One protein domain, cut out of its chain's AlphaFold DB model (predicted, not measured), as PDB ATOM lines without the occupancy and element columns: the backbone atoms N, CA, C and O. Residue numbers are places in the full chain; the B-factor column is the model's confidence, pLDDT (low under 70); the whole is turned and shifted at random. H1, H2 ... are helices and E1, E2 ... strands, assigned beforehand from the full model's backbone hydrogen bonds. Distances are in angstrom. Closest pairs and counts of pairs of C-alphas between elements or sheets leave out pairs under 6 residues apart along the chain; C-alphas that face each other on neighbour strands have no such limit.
ATOM      1  N   GLU A 238      -3.152  34.102 -28.470       85.75
ATOM      2  CA  GLU A 238      -3.464  35.155 -29.442       85.75
ATOM      3  C   GLU A 238      -4.697  34.751 -30.223       85.75
ATOM      4  O   GLU A 238      -4.747  33.652 -30.770       85.75
ATOM      5  N   ILE A 239      -5.694  35.619 -30.295       87.81
ATOM      6  CA  ILE A 239      -6.939  35.322 -30.995       87.81
ATOM      7  C   ILE A 239      -7.088  36.309 -32.149       87.81
ATOM      8  O   ILE A 239      -7.163  37.515 -31.886       87.81
ATOM      9  N   PRO A 240      -7.132  35.831 -33.405       90.94
ATOM     10  CA  PRO A 240      -7.487  36.679 -34.529       90.94
ATOM     11  C   PRO A 240      -8.976  37.028 -34.475       90.94
ATOM     12  O   PRO A 240      -9.810  36.231 -34.036       90.94
ATOM     13  N   ALA A 241      -9.305  38.233 -34.924       92.06
ATOM     14  CA  ALA A 241     -10.661  38.642 -35.236       92.06
ATOM     15  C   ALA A 241     -10.745  38.947 -36.728       92.06
ATOM     16  O   ALA A 241     -10.289  39.994 -37.176       92.06
ATOM     17  N   GLU A 242     -11.313  38.017 -37.490       92.56
ATOM     18  CA  GLU A 242     -11.320  38.091 -38.948       92.56
ATOM     19  C   GLU A 242     -12.610  38.712 -39.490       92.56
ATOM     20  O   GLU A 242     -13.729  38.308 -39.156       92.56
ATOM     21  N   VAL A 243     -12.453  39.710 -40.358       95.44
ATOM     22  CA  VAL A 243     -13.551  40.322 -41.109       95.44
ATOM     23  C   VAL A 243     -13.094  40.650 -42.521       95.44
ATOM     24  O   VAL A 243     -11.947  41.025 -42.744       95.44
ATOM     25  N   ILE A 244     -14.009  40.583 -43.482       96.25
ATOM     26  CA  ILE A 244     -13.796  41.150 -44.814       96.25
ATOM     27  C   ILE A 244     -14.544  42.466 -44.940       96.25
ATOM     28  O   ILE A 244     -15.667  42.604 -44.449       96.25
ATOM     29  N   ILE A 245     -13.953  43.425 -45.644       97.38
ATOM     30  CA  ILE A 245     -14.607  44.691 -45.993       97.38
ATOM     31  C   ILE A 245     -14.363  45.028 -47.470       97.38
ATOM     32  O   ILE A 245     -13.426  44.496 -48.073       97.38
ATOM     33  N   PRO A 246     -15.152  45.942 -48.061       97.94
ATOM     34  CA  PRO A 246     -14.858  46.457 -49.389       97.94
ATOM     35  C   PRO A 246     -13.471  47.116 -49.441       97.94
ATOM     36  O   PRO A 246     -13.193  48.005 -48.636       97.94
ATOM     37  N   ALA A 247     -12.637  46.760 -50.419       97.69
ATOM     38  CA  ALA A 247     -11.267  47.267 -50.553       97.69
ATOM     39  C   ALA A 247     -11.202  48.803 -50.597       97.69
ATOM     40  O   ALA A 247     -10.369  49.416 -49.937       97.69
ATOM     41  N   GLU A 274      -4.677  41.265 -45.554       97.25
ATOM     42  CA  GLU A 274      -4.302  41.123 -46.955       97.25
ATOM     43  C   GLU A 274      -5.391  41.609 -47.915       97.25
ATOM     44  O   GLU A 274      -6.581  41.692 -47.590       97.25
ATOM     45  N   VAL A 275      -4.972  41.933 -49.135       97.94
ATOM     46  CA  VAL A 275      -5.882  42.160 -50.257       97.94
ATOM     47  C   VAL A 275      -6.245  40.809 -50.864       97.94
ATOM     48  O   VAL A 275      -5.369  40.025 -51.225       97.94
ATOM     49  N   VAL A 276      -7.545  40.541 -50.978       96.31
ATOM     50  CA  VAL A 276      -8.070  39.256 -51.463       96.31
ATOM     51  C   VAL A 276      -8.361  39.324 -52.955       96.31
ATOM     52  O   VAL A 276      -7.994  38.418 -53.693       96.31
ATOM     53  N   ASP A 277      -9.026  40.392 -53.384       95.75
ATOM     54  CA  ASP A 277      -9.336  40.713 -54.775       95.75
ATOM     55  C   ASP A 277      -9.521  42.235 -54.913       95.75
ATOM     56  O   ASP A 277      -9.414  42.978 -53.935       95.75
ATOM     57  N   ASP A 278      -9.835  42.715 -56.116       94.75
ATOM     58  CA  ASP A 278     -10.022  44.148 -56.403       94.75
ATOM     59  C   ASP A 278     -11.138  44.825 -55.580       94.75
ATOM     60  O   ASP A 278     -11.244  46.051 -55.529       94.75
ATOM     61  N   ASN A 279     -12.010  44.045 -54.941       96.00
ATOM     62  CA  ASN A 279     -13.170  44.528 -54.206       96.00
ATOM     63  C   ASN A 279     -13.126  44.193 -52.717       96.00
ATOM     64  O   ASN A 279     -13.910  44.780 -51.969       96.00
ATOM     65  N   THR A 280     -12.242  43.304 -52.274       97.12
ATOM     66  CA  THR A 280     -12.296  42.691 -50.946       97.12
ATOM     67  C   THR A 280     -10.922  42.679 -50.294       97.12
ATOM     68  O   THR A 280      -9.930  42.259 -50.885       97.12
ATOM     69  N   VAL A 281     -10.875  43.094 -49.031       97.56
ATOM     70  CA  VAL A 281      -9.697  42.959 -48.167       97.56
ATOM     71  C   VAL A 281     -10.075  42.148 -46.935       97.56
ATOM     72  O   VAL A 281     -11.172  42.326 -46.393       97.56
ATOM     73  N   LEU A 282      -9.175  41.271 -46.501       96.62
ATOM     74  CA  LEU A 282      -9.282  40.506 -45.267       96.62
ATOM     75  C   LEU A 282      -8.519  41.247 -44.171       96.62
ATOM     76  O   LEU A 282      -7.318  41.470 -44.279       96.62
ATOM     77  N   TRP A 283      -9.222  41.618 -43.110       95.88
ATOM     78  CA  TRP A 283      -8.633  42.136 -41.883       95.88
ATOM     79  C   TRP A 283      -8.545  41.020 -40.863       95.88
ATOM     80  O   TRP A 283      -9.536  40.336 -40.614       95.88
ATOM     81  N   MET A 284      -7.385  40.899 -40.227       94.88
ATOM     82  CA  MET A 284      -7.132  39.921 -39.178       94.88
ATOM     83  C   MET A 284      -6.403  40.568 -37.988       94.88
ATOM     84  O   MET A 284      -5.342  40.106 -37.575       94.88
ATOM     85  N   PRO A 285      -6.921  41.661 -37.393       95.19
ATOM     86  CA  PRO A 285      -6.350  42.153 -36.152       95.19
ATOM     87  C   PRO A 285      -6.456  41.080 -35.065       95.19
ATOM     88  O   PRO A 285      -7.447  40.353 -34.979       95.19
ATOM     89  N   TYR A 286      -5.451  40.994 -34.204       94.06
ATOM     90  CA  TYR A 286      -5.417  39.999 -33.138       94.06
ATOM     91  C   TYR A 286      -5.108  40.628 -31.787       94.06
ATOM     92  O   TYR A 286      -4.533  41.713 -31.682       94.06
ATOM     93  N   TYR A 287      -5.530  39.936 -30.737       91.50
ATOM     94  CA  TYR A 287      -5.345  40.344 -29.349       91.50
ATOM     95  C   TYR A 287      -4.856  39.199 -28.490       91.50
ATOM     96  O   TYR A 287      -5.029  38.027 -28.825       91.50
ATOM     97  N   PHE A 288      -4.332  39.564 -27.327       87.31
ATOM     98  CA  PHE A 288      -3.946  38.601 -26.315       87.31
ATOM     99  C   PHE A 288      -5.135  38.161 -25.465       87.31
ATOM    100  O   PHE A 288      -5.999  38.958 -25.077       87.31
ATOM    101  N   LYS A 289      -5.166  36.866 -25.173       81.50
ATOM    102  CA  LYS A 289      -6.144  36.206 -24.319       81.50
ATOM    103  C   LYS A 289      -5.416  35.385 -23.261       81.50
ATOM    104  O   LYS A 289      -4.451  34.682 -23.544       81.50
ATOM    105  N   ASP A 290      -5.909  35.499 -22.033       74.44
ATOM    106  CA  ASP A 290      -5.555  34.578 -20.964       74.44
ATOM    107  C   ASP A 290      -6.398  33.309 -21.144       74.44
ATOM    108  O   ASP A 290      -7.636  33.347 -21.057       74.44
ATOM    109  N   ASP A 291      -5.730  32.208 -21.482       68.31
ATOM    110  CA  ASP A 291      -6.362  30.912 -21.725       68.31
ATOM    111  C   ASP A 291      -6.760  30.201 -20.426       68.31
ATOM    112  O   ASP A 291      -7.604  29.305 -20.451       68.31
ATOM    113  N   GLU A 292      -6.235  30.639 -19.283       67.19
ATOM    114  CA  GLU A 292      -6.512  30.021 -17.988       67.19
ATOM    115  C   GLU A 292      -7.619  30.728 -17.198       67.19
ATOM    116  O   GLU A 292      -8.208  30.162 -16.274       67.19
ATOM    117  N   SER A 293      -7.951  31.963 -17.574       69.50
ATOM    118  CA  SER A 293      -9.013  32.727 -16.933       69.50
ATOM    119  C   SER A 293     -10.379  32.481 -17.571       69.50
ATOM    120  O   SER A 293     -10.584  32.648 -18.777       69.50
ATOM    121  N   MET A 294     -11.382  32.219 -16.726       60.78
ATOM    122  CA  MET A 294     -12.801  32.215 -17.111       60.78
ATOM    123  C   MET A 294     -13.241  33.554 -17.734       60.78
ATOM    124  O   MET A 294     -14.107  33.577 -18.609       60.78
ATOM    125  N   LEU A 295     -12.619  34.676 -17.337       65.50
ATOM    126  CA  LEU A 295     -12.860  35.989 -17.951       65.50
ATOM    127  C   LEU A 295     -12.258  36.091 -19.353       65.50
ATOM    128  O   LEU A 295     -12.726  36.907 -20.146       65.50
ATOM    129  N   GLY A 296     -11.295  35.241 -19.712       66.31
ATOM    130  CA  GLY A 296     -10.720  35.192 -21.051       66.31
ATOM    131  C   GLY A 296     -11.761  34.900 -22.135       66.31
ATOM    132  O   GLY A 296     -11.527  35.207 -23.302       66.31
ATOM    133  N   MET A 297     -12.921  34.321 -21.800       70.88
ATOM    134  CA  MET A 297     -14.022  34.160 -22.759       70.88
ATOM    135  C   MET A 297     -14.665  35.496 -23.150       70.88
ATOM    136  O   MET A 297     -15.161  35.631 -24.263       70.88
ATOM    137  N   THR A 298     -14.605  36.514 -22.288       76.12
ATOM    138  CA  THR A 298     -15.130  37.854 -22.603       76.12
ATOM    139  C   THR A 298     -14.319  38.564 -23.686       76.12
ATOM    140  O   THR A 298     -14.855  39.432 -24.369       76.12
ATOM    141  N   ALA A 299     -13.061  38.163 -23.906       79.56
ATOM    142  CA  ALA A 299     -12.230  38.683 -24.987       79.56
ATOM    143  C   ALA A 299     -12.824  38.361 -26.373       79.56
ATOM    144  O   ALA A 299     -12.725  39.180 -27.284       79.56
ATOM    145  N   PHE A 300     -13.548  37.238 -26.517       82.56
ATOM    146  CA  PHE A 300     -14.283  36.912 -27.747       82.56
ATOM    147  C   PHE A 300     -15.366  37.938 -28.103       82.56
ATOM    148  O   PHE A 300     -15.756  38.013 -29.266       82.56
ATOM    149  N   ALA A 301     -15.812  38.786 -27.166       86.12
ATOM    150  CA  ALA A 301     -16.730  39.884 -27.478       86.12
ATOM    151  C   ALA A 301     -16.164  40.846 -28.537       86.12
ATOM    152  O   ALA A 301     -16.936  41.488 -29.250       86.12
ATOM    153  N   PHE A 302     -14.834  40.923 -28.668       90.25
ATOM    154  CA  PHE A 302     -14.182  41.728 -29.695       90.25
ATOM    155  C   PHE A 302     -14.487  41.237 -31.117       90.25
ATOM    156  O   PHE A 302     -14.703  42.060 -31.998       90.25
ATOM    157  N   ASN A 303     -14.591  39.920 -31.332       90.31
ATOM    158  CA  ASN A 303     -14.947  39.352 -32.636       90.31
ATOM    159  C   ASN A 303     -16.339  39.814 -33.091       90.31
ATOM    160  O   ASN A 303     -16.514  40.248 -34.227       90.31
ATOM    161  N   PHE A 304     -17.321  39.789 -32.183       89.00
ATOM    162  CA  PHE A 304     -18.658  40.300 -32.485       89.00
ATOM    163  C   PHE A 304     -18.646  41.814 -32.721       89.00
ATOM    164  O   PHE A 304     -19.219  42.283 -33.699       89.00
ATOM    165  N   TYR A 305     -17.945  42.572 -31.870       92.00
ATOM    166  CA  TYR A 305     -17.820  44.021 -32.030       92.00
ATOM    167  C   TYR A 305     -17.210  44.396 -33.387       92.00
ATOM    168  O   TYR A 305     -17.727  45.286 -34.062       92.00
ATOM    169  N   LEU A 306     -16.122  43.731 -33.792       94.06
ATOM    170  CA  LEU A 306     -15.452  44.002 -35.059       94.06
ATOM    171  C   LEU A 306     -16.331  43.604 -36.249       94.06
ATOM    172  O   LEU A 306     -16.390  44.355 -37.217       94.06
ATOM    173  N   GLY A 307     -17.061  42.486 -36.156       92.56
ATOM    174  CA  GLY A 307     -18.067  42.093 -37.145       92.56
ATOM    175  C   GLY A 307     -19.151  43.159 -37.336       92.56
ATOM    176  O   GLY A 307     -19.435  43.548 -38.470       92.56
ATOM    177  N   ASP A 308     -19.687  43.705 -36.239       91.75
ATOM    178  CA  ASP A 308     -20.676  44.791 -36.280       91.75
ATOM    179  C   ASP A 308     -20.093  46.062 -36.926       91.75
ATOM    180  O   ASP A 308     -20.746  46.701 -37.753       91.75
ATOM    181  N   ARG A 309     -18.845  46.428 -36.591       94.94
ATOM    182  CA  ARG A 309     -18.160  47.569 -37.227       94.94
ATOM    183  C   ARG A 309     -17.898  47.317 -38.708       94.94
ATOM    184  O   ARG A 309     -18.090  48.221 -39.511       94.94
ATOM    185  N   ALA A 310     -17.487  46.112 -39.095       95.69
ATOM    186  CA  ALA A 310     -17.271  45.762 -40.495       95.69
ATOM    187  C   ALA A 310     -18.567  45.912 -41.306       95.69
ATOM    188  O   ALA A 310     -18.538  46.481 -42.400       95.69
ATOM    189  N   ALA A 311     -19.707  45.487 -40.750       93.75
ATOM    190  CA  ALA A 311     -21.018  45.620 -41.385       93.75
ATOM    191  C   ALA A 311     -21.385  47.081 -41.707       93.75
ATOM    192  O   ALA A 311     -21.883  47.361 -42.799       93.75
ATOM    193  N   GLU A 312     -21.056  48.035 -40.830       95.00
ATOM    194  CA  GLU A 312     -21.260  49.477 -41.076       95.00
ATOM    195  C   GLU A 312     -20.482  49.997 -42.302       95.00
ATOM    196  O   GLU A 312     -20.880  50.981 -42.928       95.00
ATOM    197  N   TYR A 313     -19.402  49.312 -42.689       96.19
ATOM    198  CA  TYR A 313     -18.569  49.632 -43.852       96.19
ATOM    199  C   TYR A 313     -18.891  48.765 -45.083       96.19
ATOM    200  O   TYR A 313     -18.207  48.866 -46.106       96.19
ATOM    201  N   GLY A 314     -19.953  47.953 -45.027       94.06
ATOM    202  CA  GLY A 314     -20.349  47.015 -46.087       94.06
ATOM    203  C   GLY A 314     -19.580  45.688 -46.068       94.06
ATOM    204  O   GLY A 314     -19.624  44.927 -47.039       94.06
ATOM    205  N   GLY A 315     -18.842  45.439 -44.989       95.00
ATOM    206  CA  GLY A 315     -18.139  44.198 -44.706       95.00
ATOM    207  C   GLY A 315     -18.965  43.199 -43.902       95.00
ATOM    208  O   GLY A 315     -20.175  43.355 -43.753       95.00
ATOM    209  N   ARG A 316     -18.306  42.142 -43.423       92.06
ATOM    210  CA  ARG A 316     -18.895  41.059 -42.616       92.06
ATOM    211  C   ARG A 316     -17.809  40.177 -41.992       92.06
ATOM    212  O   ARG A 316     -16.676  40.170 -42.467       92.06
ATOM    213  N   THR A 317     -18.170  39.404 -40.972       88.94
ATOM    214  CA  THR A 317     -17.329  38.318 -40.437       88.94
ATOM    215  C   THR A 317     -17.097  37.235 -41.495       88.94
ATOM    216  O   THR A 317     -17.993  36.950 -42.295       88.94
ATOM    217  N   THR A 318     -15.905  36.640 -41.504       85.19
ATOM    218  CA  THR A 318     -15.537  35.503 -42.360       85.19
ATOM    219  C   THR A 318     -15.736  34.181 -41.634       85.19
ATOM    220  O   THR A 318     -15.543  34.117 -40.424       85.19
ATOM    221  N   GLY A 319     -16.092  33.128 -42.380       79.81
ATOM    222  CA  GLY A 319     -16.300  31.780 -41.845       79.81
ATOM    223  C   GLY A 319     -17.481  31.706 -40.876       79.81
ATOM    224  O   GLY A 319     -17.526  32.381 -39.849       79.81
ATOM    225  N   PHE A 320     -18.473  30.872 -41.172       83.81
ATOM    226  CA  PHE A 320     -19.603  30.755 -40.261       83.81
ATOM    227  C   PHE A 320     -19.323  29.748 -39.156       83.81
ATOM    228  O   PHE A 320     -19.527  30.041 -37.972       83.81
ATOM    229  N   GLY A 321     -18.820  28.571 -39.508       83.69
ATOM    230  CA  GLY A 321     -18.685  27.468 -38.577       83.69
ATOM    231  C   GLY A 321     -19.977  27.259 -37.784       83.69
ATOM    232  O   GLY A 321     -21.079  27.576 -38.235       83.69
ATOM    233  N   ILE A 322     -19.830  26.796 -36.546       81.38
ATOM    234  CA  ILE A 322     -20.934  26.743 -35.581       81.38
ATOM    235  C   ILE A 322     -21.145  28.080 -34.851       81.38
ATOM    236  O   ILE A 322     -22.263  28.418 -34.463       81.38
ATOM    237  N   PHE A 323     -20.078  28.865 -34.650       76.25
ATOM    238  CA  PHE A 323     -20.108  30.072 -33.812       76.25
ATOM    239  C   PHE A 323     -20.802  31.261 -34.481       76.25
ATOM    240  O   PHE A 323     -21.392  32.101 -33.796       76.25
ATOM    241  N   PHE A 324     -20.760  31.314 -35.809       83.25
ATOM    242  CA  PHE A 324     -21.300  32.392 -36.625       83.25
ATOM    243  C   PHE A 324     -22.328  31.895 -37.653       83.25
ATOM    244  O   PHE A 324     -22.735  32.678 -38.498       83.25
ATOM    245  N   ALA A 325     -22.834  30.655 -37.568       85.88
ATOM    246  CA  ALA A 325     -23.911  30.155 -38.446       85.88
ATOM    247  C   ALA A 325     -25.143  31.082 -38.488       85.88
ATOM    248  O   ALA A 325     -25.773  31.274 -39.522       85.88
ATOM    249  N   TRP A 326     -25.465  31.720 -37.363       81.75
ATOM    250  CA  TRP A 326     -26.554  32.697 -37.255       81.75
ATOM    251  C   TRP A 326     -26.306  33.994 -38.050       81.75
ATOM    252  O   TRP A 326     -27.253  34.736 -38.303       81.75
ATOM    253  N   ASN A 327     -25.062  34.276 -38.462       86.38
ATOM    254  CA  ASN A 327     -24.738  35.410 -39.328       86.38
ATOM    255  C   ASN A 327     -25.192  35.201 -40.773       86.38
ATOM    256  O   ASN A 327     -25.218  36.179 -41.517       86.38
ATOM    257  N   LEU A 328     -25.604  33.996 -41.179       88.94
ATOM    258  CA  LEU A 328     -26.176  33.803 -42.511       88.94
ATOM    259  C   LEU A 328     -27.370  34.744 -42.744       88.94
ATOM    260  O   LEU A 328     -27.443  35.400 -43.782       88.94
ATOM    261  N   ASP A 329     -28.239  34.882 -41.735       86.38
ATOM    262  CA  ASP A 329     -29.389  35.797 -41.752       86.38
ATOM    263  C   ASP A 329     -28.984  37.290 -41.721       86.38
ATOM    264  O   ASP A 329     -29.795  38.151 -42.050       86.38
ATOM    265  N   ASN A 330     -27.740  37.609 -41.340       83.38
ATOM    266  CA  ASN A 330     -27.202  38.979 -41.347       83.38
ATOM    267  C   ASN A 330     -26.574  39.357 -42.683       83.38
ATOM    268  O   ASN A 330     -26.593  40.520 -43.082       83.38
ATOM    269  N   VAL A 331     -25.948  38.382 -43.337       87.00
ATOM    270  CA  VAL A 331     -25.135  38.604 -44.532       87.00
ATOM    271  C   VAL A 331     -25.975  38.561 -45.810       87.00
ATOM    272  O   VAL A 331     -25.619  39.215 -46.793       87.00
ATOM    273  N   HIS A 332     -27.079  37.817 -45.805       88.44
ATOM    274  CA  HIS A 332     -27.937  37.611 -46.968       88.44
ATOM    275  C   HIS A 332     -29.370  38.073 -46.707       88.44
ATOM    276  O   HIS A 332     -29.846  38.083 -45.575       88.44
ATOM    277  N   ASP A 333     -30.081  38.437 -47.775       92.19
ATOM    278  CA  ASP A 333     -31.501  38.754 -47.673       92.19
ATOM    279  C   ASP A 333     -32.342  37.491 -47.377       92.19
ATOM    280  O   ASP A 333     -31.930  36.376 -47.721       92.19
ATOM    281  N   PRO A 334     -33.549  37.639 -46.797       91.50
ATOM    282  CA  PRO A 334     -34.359  36.501 -46.370       91.50
ATOM    283  C   PRO A 334     -34.680  35.477 -47.466       91.50
ATOM    284  O   PRO A 334     -34.771  34.288 -47.166       91.50
ATOM    285  N   ASN A 335     -34.839  35.903 -48.726       95.81
ATOM    286  CA  ASN A 335     -35.169  34.981 -49.817       95.81
ATOM    287  C   ASN A 335     -33.949  34.147 -50.209       95.81
ATOM    288  O   ASN A 335     -34.069  32.939 -50.411       95.81
ATOM    289  N   THR A 336     -32.770  34.772 -50.264       95.00
ATOM    290  CA  THR A 336     -31.507  34.061 -50.502       95.00
ATOM    291  C   THR A 336     -31.241  33.036 -49.401       95.00
ATOM    292  O   THR A 336     -30.911  31.889 -49.698       95.00
ATOM    293  N   VAL A 337     -31.445  33.407 -48.133       92.69
ATOM    294  CA  VAL A 337     -31.262  32.474 -47.014       92.69
ATOM    295  C   VAL A 337     -32.261  31.317 -47.067       92.69
ATOM    296  O   VAL A 337     -31.878  30.168 -46.840       92.69
ATOM    297  N   ALA A 338     -33.534  31.594 -47.369       93.19
ATOM    298  CA  ALA A 338     -34.547  30.553 -47.521       93.19
ATOM    299  C   ALA A 338     -34.142  29.544 -48.605       93.19
ATOM    300  O   ALA A 338     -34.150  28.344 -48.347       93.19
ATOM    301  N   LEU A 339     -33.678  30.028 -49.761       95.44
ATOM    302  CA  LEU A 339     -33.203  29.175 -50.847       95.44
ATOM    303  C   LEU A 339     -31.983  28.329 -50.442       95.44
ATOM    304  O   LEU A 339     -31.930  27.141 -50.743       95.44
ATOM    305  N   MET A 340     -31.013  28.902 -49.722       94.56
ATOM    306  CA  MET A 340     -29.860  28.141 -49.213       94.56
ATOM    307  C   MET A 340     -30.287  27.019 -48.255       94.56
ATOM    308  O   MET A 340     -29.771  25.904 -48.331       94.56
ATOM    309  N   ARG A 341     -31.262  27.288 -47.379       93.56
ATOM    310  CA  ARG A 341     -31.839  26.286 -46.468       93.56
ATOM    311  C   ARG A 341     -32.628  25.209 -47.219       93.56
ATOM    312  O   ARG A 341     -32.558  24.041 -46.839       93.56
ATOM    313  N   GLU A 342     -33.338  25.577 -48.285       95.25
ATOM    314  CA  GLU A 342     -34.011  24.628 -49.179       95.25
ATOM    315  C   GLU A 342     -33.005  23.719 -49.887       95.25
ATOM    316  O   GLU A 342     -33.196  22.507 -49.884       95.25
ATOM    317  N   PHE A 343     -31.902  24.263 -50.410       94.88
ATOM    318  CA  PHE A 343     -30.834  23.450 -50.996       94.88
ATOM    319  C   PHE A 343     -30.212  22.490 -49.984       94.88
ATOM    320  O   PHE A 343     -30.076  21.309 -50.292       94.88
ATOM    321  N   LYS A 344     -29.906  22.948 -48.765       94.25
ATOM    322  CA  LYS A 344     -29.414  22.066 -47.695       94.25
ATOM    323  C   LYS A 344     -30.419  20.961 -47.366       94.25
ATOM    324  O   LYS A 344     -30.027  19.813 -47.233       94.25
ATOM    325  N   THR A 345     -31.706  21.287 -47.271       94.31
ATOM    326  CA  THR A 345     -32.758  20.307 -46.952       94.31
ATOM    327  C   THR A 345     -32.977  19.311 -48.091       94.31
ATOM    328  O   THR A 345     -33.263  18.144 -47.843       94.31
ATOM    329  N   PHE A 346     -32.865  19.765 -49.339       95.12
ATOM    330  CA  PHE A 346     -32.948  18.905 -50.514       95.12
ATOM    331  C   PHE A 346     -31.771  17.926 -50.574       95.12
ATOM    332  O   PHE A 346     -31.985  16.737 -50.795       95.12
ATOM    333  N   GLU A 347     -30.553  18.426 -50.365       94.81
ATOM    334  CA  GLU A 347     -29.325  17.633 -50.434       94.81
ATOM    335  C   GLU A 347     -29.202  16.673 -49.241       94.81
ATOM    336  O   GLU A 347     -28.906  15.494 -49.411       94.81
ATOM    337  N   ASP A 348     -29.477  17.164 -48.030       95.31
ATOM    338  CA  ASP A 348     -29.329  16.438 -46.770       95.31
ATOM    339  C   ASP A 348     -30.604  16.524 -45.904       95.31
ATOM    340  O   ASP A 348     -30.638  17.222 -44.883       95.31
ATOM    341  N   PRO A 349     -31.675  15.796 -46.271       93.31
ATOM    342  CA  PRO A 349     -32.961  15.848 -45.568       93.31
ATOM    343  C   PRO A 349     -32.915  15.291 -44.136       93.31
ATOM    344  O   PRO A 349     -33.879  15.441 -43.384       93.31
ATOM    345  N   HIS A 350     -31.825  14.622 -43.757       91.56
ATOM    346  CA  HIS A 350     -31.623  14.049 -42.426       91.56
ATOM    347  C   HIS A 350     -30.615  14.834 -41.577       91.56
ATOM    348  O   HIS A 350     -30.368  14.434 -40.438       91.56
ATOM    349  N   ASP A 351     -30.076  15.937 -42.108       90.44
ATOM    350  CA  ASP A 351     -29.090  16.810 -41.465       90.44
ATOM    351  C   ASP A 351     -27.890  16.035 -40.878       90.44
ATOM    352  O   ASP A 351     -27.435  16.286 -39.761       90.44
ATOM    353  N   VAL A 352     -27.391  15.034 -41.615       92.81
ATOM    354  CA  VAL A 352     -26.247  14.208 -41.181       92.81
ATOM    355  C   VAL A 352     -24.902  14.885 -41.453       92.81
ATOM    356  O   VAL A 352     -23.907  14.585 -40.791       92.81
ATOM    357  N   MET A 353     -24.862  15.803 -42.419       93.12
ATOM    358  CA  MET A 353     -23.665  16.510 -42.858       93.12
ATOM    359  C   MET A 353     -23.486  17.817 -42.091       93.12
ATOM    360  O   MET A 353     -24.157  18.814 -42.363       93.12
ATOM    361  N   ASN A 354     -22.544  17.790 -41.148       91.50
ATOM    362  CA  ASN A 354     -22.109  18.909 -40.312       91.50
ATOM    363  C   ASN A 354     -23.260  19.772 -39.733       91.50
ATOM    364  O   ASN A 354     -23.319  20.980 -39.989       91.50
ATOM    365  N   PRO A 355     -24.186  19.174 -38.957       88.88
ATOM    366  CA  PRO A 355     -25.372  19.865 -38.455       88.88
ATOM    367  C   PRO A 355     -25.014  21.105 -37.626       88.88
ATOM    368  O   PRO A 355     -24.009  21.138 -36.909       88.88
ATOM    369  N   GLY A 356     -25.854  22.137 -37.711       84.56
ATOM    370  CA  GLY A 356     -25.679  23.377 -36.946       84.56
ATOM    371  C   GLY A 356     -24.587  24.326 -37.464       84.56
ATOM    372  O   GLY A 356     -24.239  25.278 -36.763       84.56
ATOM    373  N   HIS A 357     -24.045  24.073 -38.658       88.25
ATOM    374  CA  HIS A 357     -23.102  24.958 -39.345       88.25
ATOM    375  C   HIS A 357     -23.780  25.648 -40.532       88.25
ATOM    376  O   HIS A 357     -24.725  25.104 -41.101       88.25
ATOM    377  N   VAL A 358     -23.280  26.827 -40.921       87.19
ATOM    378  CA  VAL A 358     -23.699  27.637 -42.091       87.19
ATOM    379  C   VAL A 358     -25.181  28.043 -42.110       87.19
ATOM    380  O   VAL A 358     -25.479  29.228 -42.039       87.19
ATOM    381  N   THR A 359     -26.122  27.103 -42.222       85.56
ATOM    382  CA  THR A 359     -27.551  27.358 -42.476       85.56
ATOM    383  C   THR A 359     -28.411  27.535 -41.227       85.56
ATOM    384  O   THR A 359     -29.488  28.143 -41.294       85.56
ATOM    385  N   CYS A 360     -27.967  27.011 -40.084       75.38
ATOM    386  CA  CYS A 360     -28.658  27.138 -38.804       75.38
ATOM    387  C   CYS A 360     -27.655  27.074 -37.648       75.38
ATOM    388  O   CYS A 360     -26.746  26.262 -37.675       75.38
ATOM    389  N   GLY A 361     -27.817  27.910 -36.619       67.81
ATOM    390  CA  GLY A 361     -27.085  27.756 -35.363       67.81
ATOM    391  C   GLY A 361     -27.909  26.902 -34.407       67.81
ATOM    392  O   GLY A 361     -28.947  27.353 -33.924       67.81
ATOM    393  N   MET A 362     -27.479  25.678 -34.118       67.44
ATOM    394  CA  MET A 362     -28.148  24.824 -33.135       67.44
ATOM    395  C   MET A 362     -27.142  24.374 -32.087       67.44
ATOM    396  O   MET A 362     -26.069  23.871 -32.412       67.44
ATOM    397  N   SER A 363     -27.463  24.571 -30.810       65.19
ATOM    398  CA  SER A 363     -26.620  24.036 -29.746       65.19
ATOM    399  C   SER A 363     -26.708  22.509 -29.727       65.19
ATOM    400  O   SER A 363     -27.720  21.928 -30.122       65.19
ATOM    401  N   ARG A 364     -25.702  21.844 -29.143       61.81
ATOM    402  CA  ARG A 364     -25.728  20.387 -28.893       61.81
ATOM    403  C   ARG A 364     -26.934  19.896 -28.074       61.81
ATOM    404  O   ARG A 364     -27.147  18.698 -27.960       61.81
ATOM    405  N   PHE A 365     -27.682  20.813 -27.457       70.31
ATOM    406  CA  PHE A 365     -28.880  20.539 -26.665       70.31
ATOM    407  C   PHE A 365     -30.183  20.856 -27.422       70.31
ATOM    408  O   PHE A 365     -31.244  20.903 -26.808       70.31
ATOM    409  N   GLY A 366     -30.114  21.121 -28.733       66.44
ATOM    410  CA  GLY A 366     -31.276  21.440 -29.566       66.44
ATOM    411  C   GLY A 366     -31.814  22.862 -29.379       66.44
ATOM    412  O   GLY A 366     -32.933  23.159 -29.792       66.44
ATOM    413  N   VAL A 367     -31.046  23.758 -28.749       70.00
ATOM    414  CA  VAL A 367     -31.443  25.168 -28.610       70.00
ATOM    415  C   VAL A 367     -31.103  25.898 -29.900       70.00
ATOM    416  O   VAL A 367     -29.936  25.955 -30.286       70.00
ATOM    417  N   ASN A 368     -32.116  26.474 -30.544       73.25
ATOM    418  CA  ASN A 368     -31.940  27.316 -31.720       73.25
ATOM    419  C   ASN A 368     -31.248  28.629 -31.314       73.25
ATOM    420  O   ASN A 368     -31.830  29.461 -30.614       73.25
ATOM    421  N   LEU A 369     -30.002  28.800 -31.751       74.88
ATOM    422  CA  LEU A 369     -29.218  30.024 -31.613       74.88
ATOM    423  C   LEU A 369     -29.620  30.988 -32.730       74.88
ATOM    424  O   LEU A 369     -28.844  31.293 -33.634       74.88
ATOM    425  N   SER A 370     -30.875  31.430 -32.682       76.56
ATOM    426  CA  SER A 370     -31.437  32.316 -33.693       76.56
ATOM    427  C   SER A 370     -30.726  33.667 -33.704       76.56
ATOM    428  O   SER A 370     -30.174  34.106 -32.689       76.56
ATOM    429  N   HIS A 371     -30.817  34.364 -34.840       76.44
ATOM    430  CA  HIS A 371     -30.295  35.720 -35.008       76.44
ATOM    431  C   HIS A 371     -30.637  36.642 -33.820       76.44
ATOM    432  O   HIS A 371     -29.750  37.269 -33.247       76.44
ATOM    433  N   GLY A 372     -31.906  36.681 -33.390       80.00
ATOM    434  CA  GLY A 372     -32.340  37.567 -32.304       80.00
ATOM    435  C   GLY A 372     -31.695  37.241 -30.951       80.00
ATOM    436  O   GLY A 372     -31.291  38.147 -30.223       80.00
ATOM    437  N   ILE A 373     -31.544  35.952 -30.624       80.88
ATOM    438  CA  ILE A 373     -30.897  35.519 -29.379       80.88
ATOM    439  C   ILE A 373     -29.405  35.850 -29.423       80.88
ATOM    440  O   ILE A 373     -28.872  36.423 -28.473       80.88
ATOM    441  N   MET A 374     -28.736  35.525 -30.530       83.06
ATOM    442  CA  MET A 374     -27.298  35.740 -30.681       83.06
ATOM    443  C   MET A 374     -26.932  37.223 -30.727       83.06
ATOM    444  O   MET A 374     -25.977  37.625 -30.066       83.06
ATOM    445  N   SER A 375     -27.725  38.055 -31.406       81.12
ATOM    446  CA  SER A 375     -27.553  39.512 -31.422       81.12
ATOM    447  C   SER A 375     -27.685  40.118 -30.018       81.12
ATOM    448  O   SER A 375     -26.841  40.913 -29.586       81.12
ATOM    449  N   MET A 376     -28.685  39.676 -29.248       84.62
ATOM    450  CA  MET A 376     -28.850  40.097 -27.856       84.62
ATOM    451  C   MET A 376     -27.662  39.653 -26.989       84.62
ATOM    452  O   MET A 376     -27.106  40.471 -26.257       84.62
ATOM    453  N   MET A 377     -27.237  38.386 -27.082       83.44
ATOM    454  CA  MET A 377     -26.085  37.880 -26.324       83.44
ATOM    455  C   MET A 377     -24.790  38.609 -26.688       83.44
ATOM    456  O   MET A 377     -24.041  38.986 -25.790       83.44
ATOM    457  N   SER A 378     -24.549  38.854 -27.979       84.81
ATOM    458  CA  SER A 378     -23.430  39.663 -28.474       84.81
ATOM    459  C   SER A 378     -23.431  41.044 -27.820       84.81
ATOM    460  O   SER A 378     -22.444  41.434 -27.197       84.81
ATOM    461  N   THR A 379     -24.566  41.746 -27.860       86.31
ATOM    462  CA  THR A 379     -24.703  43.090 -27.282       86.31
ATOM    463  C   THR A 379     -24.409  43.093 -25.780       86.31
ATOM    464  O   THR A 379     -23.654  43.937 -25.291       86.31
ATOM    465  N   VAL A 380     -24.956  42.124 -25.040       86.44
ATOM    466  CA  VAL A 380     -24.719  41.982 -23.595       86.44
ATOM    467  C   VAL A 380     -23.245  41.690 -23.303       86.44
ATOM    468  O   VAL A 380     -22.669  42.323 -22.418       86.44
ATOM    469  N   MET A 381     -22.611  40.785 -24.055       84.94
ATOM    470  CA  MET A 381     -21.186  40.472 -23.900       84.94
ATOM    471  C   MET A 381     -20.302  41.689 -24.180       84.94
ATOM    472  O   MET A 381     -19.374  41.957 -23.417       84.94
ATOM    473  N   GLN A 382     -20.618  42.462 -25.222       87.56
ATOM    474  CA  GLN A 382     -19.904  43.695 -25.539       87.56
ATOM    475  C   GLN A 382     -20.039  44.725 -24.408       87.56
ATOM    476  O   GLN A 382     -19.034  45.263 -23.946       87.56
ATOM    477  N   MET A 383     -21.254  44.970 -23.903       87.00
ATOM    478  CA  MET A 383     -21.478  45.888 -22.776       87.00
ATOM    479  C   MET A 383     -20.742  45.439 -21.511       87.00
ATOM    480  O   MET A 383     -20.080  46.252 -20.865       87.00
ATOM    481  N   ALA A 384     -20.809  44.147 -21.179       84.88
ATOM    482  CA  ALA A 384     -20.101  43.587 -20.036       84.88
ATOM    483  C   ALA A 384     -18.583  43.789 -20.167       84.88
ATOM    484  O   ALA A 384     -17.955  44.287 -19.233       84.88
ATOM    485  N   LYS A 385     -17.995  43.496 -21.337       86.88
ATOM    486  CA  LYS A 385     -16.555  43.678 -21.572       86.88
ATOM    487  C   LYS A 385     -16.116  45.139 -21.433       86.88
ATOM    488  O   LYS A 385     -15.070  45.396 -20.841       86.88
ATOM    489  N   LYS A 386     -16.927  46.098 -21.889       86.19
ATOM    490  CA  LYS A 386     -16.648  47.537 -21.724       86.19
ATOM    491  C   LYS A 386     -16.616  47.981 -20.259       86.19
ATOM    492  O   LYS A 386     -15.910  48.932 -19.922       86.19
ATOM    493  N   LEU A 387     -17.350  47.304 -19.376       85.44
ATOM    494  CA  LEU A 387     -17.359  47.591 -17.937       85.44
ATOM    495  C   LEU A 387     -16.185  46.943 -17.191       85.44
ATOM    496  O   LEU A 387     -15.792  47.449 -16.141       85.44
ATOM    497  N   LEU A 388     -15.596  45.878 -17.738       83.31
ATOM    498  CA  LEU A 388     -14.441  45.208 -17.141       83.31
ATOM    499  C   LEU A 388     -13.167  46.079 -17.195       83.31
ATOM    500  O   LEU A 388     -13.083  47.038 -17.980       83.31
ATOM    501  N   PRO A 389     -12.165  45.777 -16.348       81.19
ATOM    502  CA  PRO A 389     -10.839  46.377 -16.448       81.19
ATOM    503  C   PRO A 389     -10.185  46.129 -17.820       81.19
ATOM    504  O   PRO A 389     -10.570  45.188 -18.527       81.19
ATOM    505  N   PRO A 390      -9.205  46.962 -18.212       80.12
ATOM    506  CA  PRO A 390      -8.373  46.688 -19.377       80.12
ATOM    507  C   PRO A 390      -7.651  45.350 -19.265       80.12
ATOM    508  O   PRO A 390      -7.244  44.955 -18.175       80.12
ATOM    509  N   ASN A 391      -7.491  44.670 -20.398       75.19
ATOM    510  CA  ASN A 391      -6.674  43.465 -20.449       75.19
ATOM    511  C   ASN A 391      -5.189  43.860 -20.355       75.19
ATOM    512  O   ASN A 391      -4.734  44.702 -21.125       75.19
ATOM    513  N   THR A 392      -4.447  43.236 -19.441       68.75
ATOM    514  CA  THR A 392      -2.977  43.334 -19.290       68.75
ATOM    515  C   THR A 392      -2.289  41.991 -19.559       68.75
ATOM    516  O   THR A 392      -1.162  41.738 -19.133       68.75
ATOM    517  N   THR A 393      -2.999  41.127 -20.287       71.06
ATOM    518  CA  THR A 393      -2.736  39.700 -20.465       71.06
ATOM    519  C   THR A 393      -1.308  39.385 -20.872       71.06
ATOM    520  O   THR A 393      -0.754  38.407 -20.385       71.06
ATOM    521  N   PHE A 394      -0.698  40.175 -21.752       72.38
ATOM    522  CA  PHE A 394       0.635  39.844 -22.235       72.38
ATOM    523  C   PHE A 394       1.703  39.964 -21.143       72.38
ATOM    524  O   PHE A 394       2.575  39.106 -21.035       72.38
ATOM    525  N   ALA A 395       1.648  41.024 -20.332       69.38
ATOM    526  CA  ALA A 395       2.611  41.230 -19.252       69.38
ATOM    527  C   ALA A 395       2.416  40.192 -18.137       69.38
ATOM    528  O   ALA A 395       3.381  39.549 -17.726       69.38
ATOM    529  N   ASP A 396       1.162  39.978 -17.733       66.31
ATOM    530  CA  ASP A 396       0.807  39.044 -16.663       66.31
ATOM    531  C   ASP A 396       1.172  37.588 -17.029       66.31
ATOM    532  O   ASP A 396       1.689  36.835 -16.199       66.31
ATOM    533  N   ASN A 397       0.965  37.189 -18.291       68.31
ATOM    534  CA  ASN A 397       1.264  35.832 -18.750       68.31
ATOM    535  C   ASN A 397       2.758  35.575 -18.950       68.31
ATOM    536  O   ASN A 397       3.187  34.455 -18.694       68.31
ATOM    537  N   ILE A 398       3.566  36.561 -19.364       66.81
ATOM    538  CA  ILE A 398       5.020  36.359 -19.500       66.81
ATOM    539  C   ILE A 398       5.662  36.040 -18.153       66.81
ATOM    540  O   ILE A 398       6.453  35.102 -18.062       66.81
ATOM    541  N   GLU A 399       5.321  36.793 -17.103       65.44
ATOM    542  CA  GLU A 399       5.853  36.536 -15.760       65.44
ATOM    543  C   GLU A 399       5.455  35.141 -15.273       65.44
ATOM    544  O   GLU A 399       6.276  34.390 -14.737       65.44
TER     545      GLU A 399
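What this domain is: This is residues 238 to 247 and 274 to 399 of the 423 residues of a protein of Candidatus Methanomethylophilus sp. 1R26 (UniProt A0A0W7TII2). Two long helices, H1 and H4, cross steeply near their middles, and a narrow ribbon of short strands runs beside H1 on the side away from H4. H2 packs on the first residues of H4; beyond it H3 makes an arm, a long loop folds back from H3 to H4, and at the far end H5 lies by E5, with residues 346 to 352 sticking out at the end of the arm. The printed part has 136 residues, with five named strands followed by five named helices, of mixed class. The strands form two antiparallel sheets, E2 - E4 - E3 and E1 - E5. The whole is only just compact, close to loose, with a radius of gyration of the C-alphas of 17.0 A and spans of 55 by 42 by 24 A.

How they stand to each other: Start at E1, residues 238 to 240, which runs on into E2, residues 243 to 246, at 36 degrees. After the cut, E3, residues 274 to 277, and E4, residues 280 to 283, form a hairpin, with N 282 and O 274 at 2.8 A. E4 is antiparallel to E2 too, with N 283 and O 243 at 2.8 A. E4 runs on at 27 degrees into E5, residues 286 to 289, where N 239 of E1 and O 287 are 2.9 A apart. H1, residues 294 to 312, only grazes the sheet E2 - E4 - E3 with its residues 303 to 312; its closest C-alphas to E2 are Ala 310 and Ile 245, 6.2 A. Next come H2, residues 325 to 331, and H3, residues 334 to 347, close but not clearly touching, with the C-alphas of Asp 329 and Val 337 closest at 6.5 A. H4, residues 371 to 387, touches H2 with its residues 371 to 374 alone, about perpendicular at 85 degrees; the closest C-alphas are Trp 326 and His 371, 5.3 A. H4 touches H1 with residues 378 to 385 alone, opposite ways at a steep tilt of 64 degrees; Ala 301 and Gln 382 have the closest C-alphas, 5.3 A. For H5, residues 393 to 399, look at the C-alphas of Phe 288 and Thr 393, its closest pair with E5, 6.1 A. Every O i to N i+4 pair is within hydrogen-bond range in H3, H4 and H5, but 8 of 15 in H1 and 1 of 3 in H2, where 3 of 4 O i to N i+3 pairs are.

Where its parts are: Find C-alpha 238 at (-3.464, 35.155, -29.442), where E1 begins. H1 starts at C-alpha 294, (-12.801, 32.215, -17.111), and spans 30.7 A; H3 spans 19.9 A and H4 24.5 A. H5 ends at C-alpha 399, (5.853, 36.536, -15.760).

The domain as a whole: The C-alphas farthest apart are those of Phe 346 and Glu 399, 55.0 A. Residues 248 to 273 are not printed, and C-alphas 247 and 274 are 10.0 A apart. The links H1 to H2 and H3 to H4 are long. Mean pLDDT of the printed part is 85.4; 17 residues are under 70, among them 291 to 296 and 395 to 399.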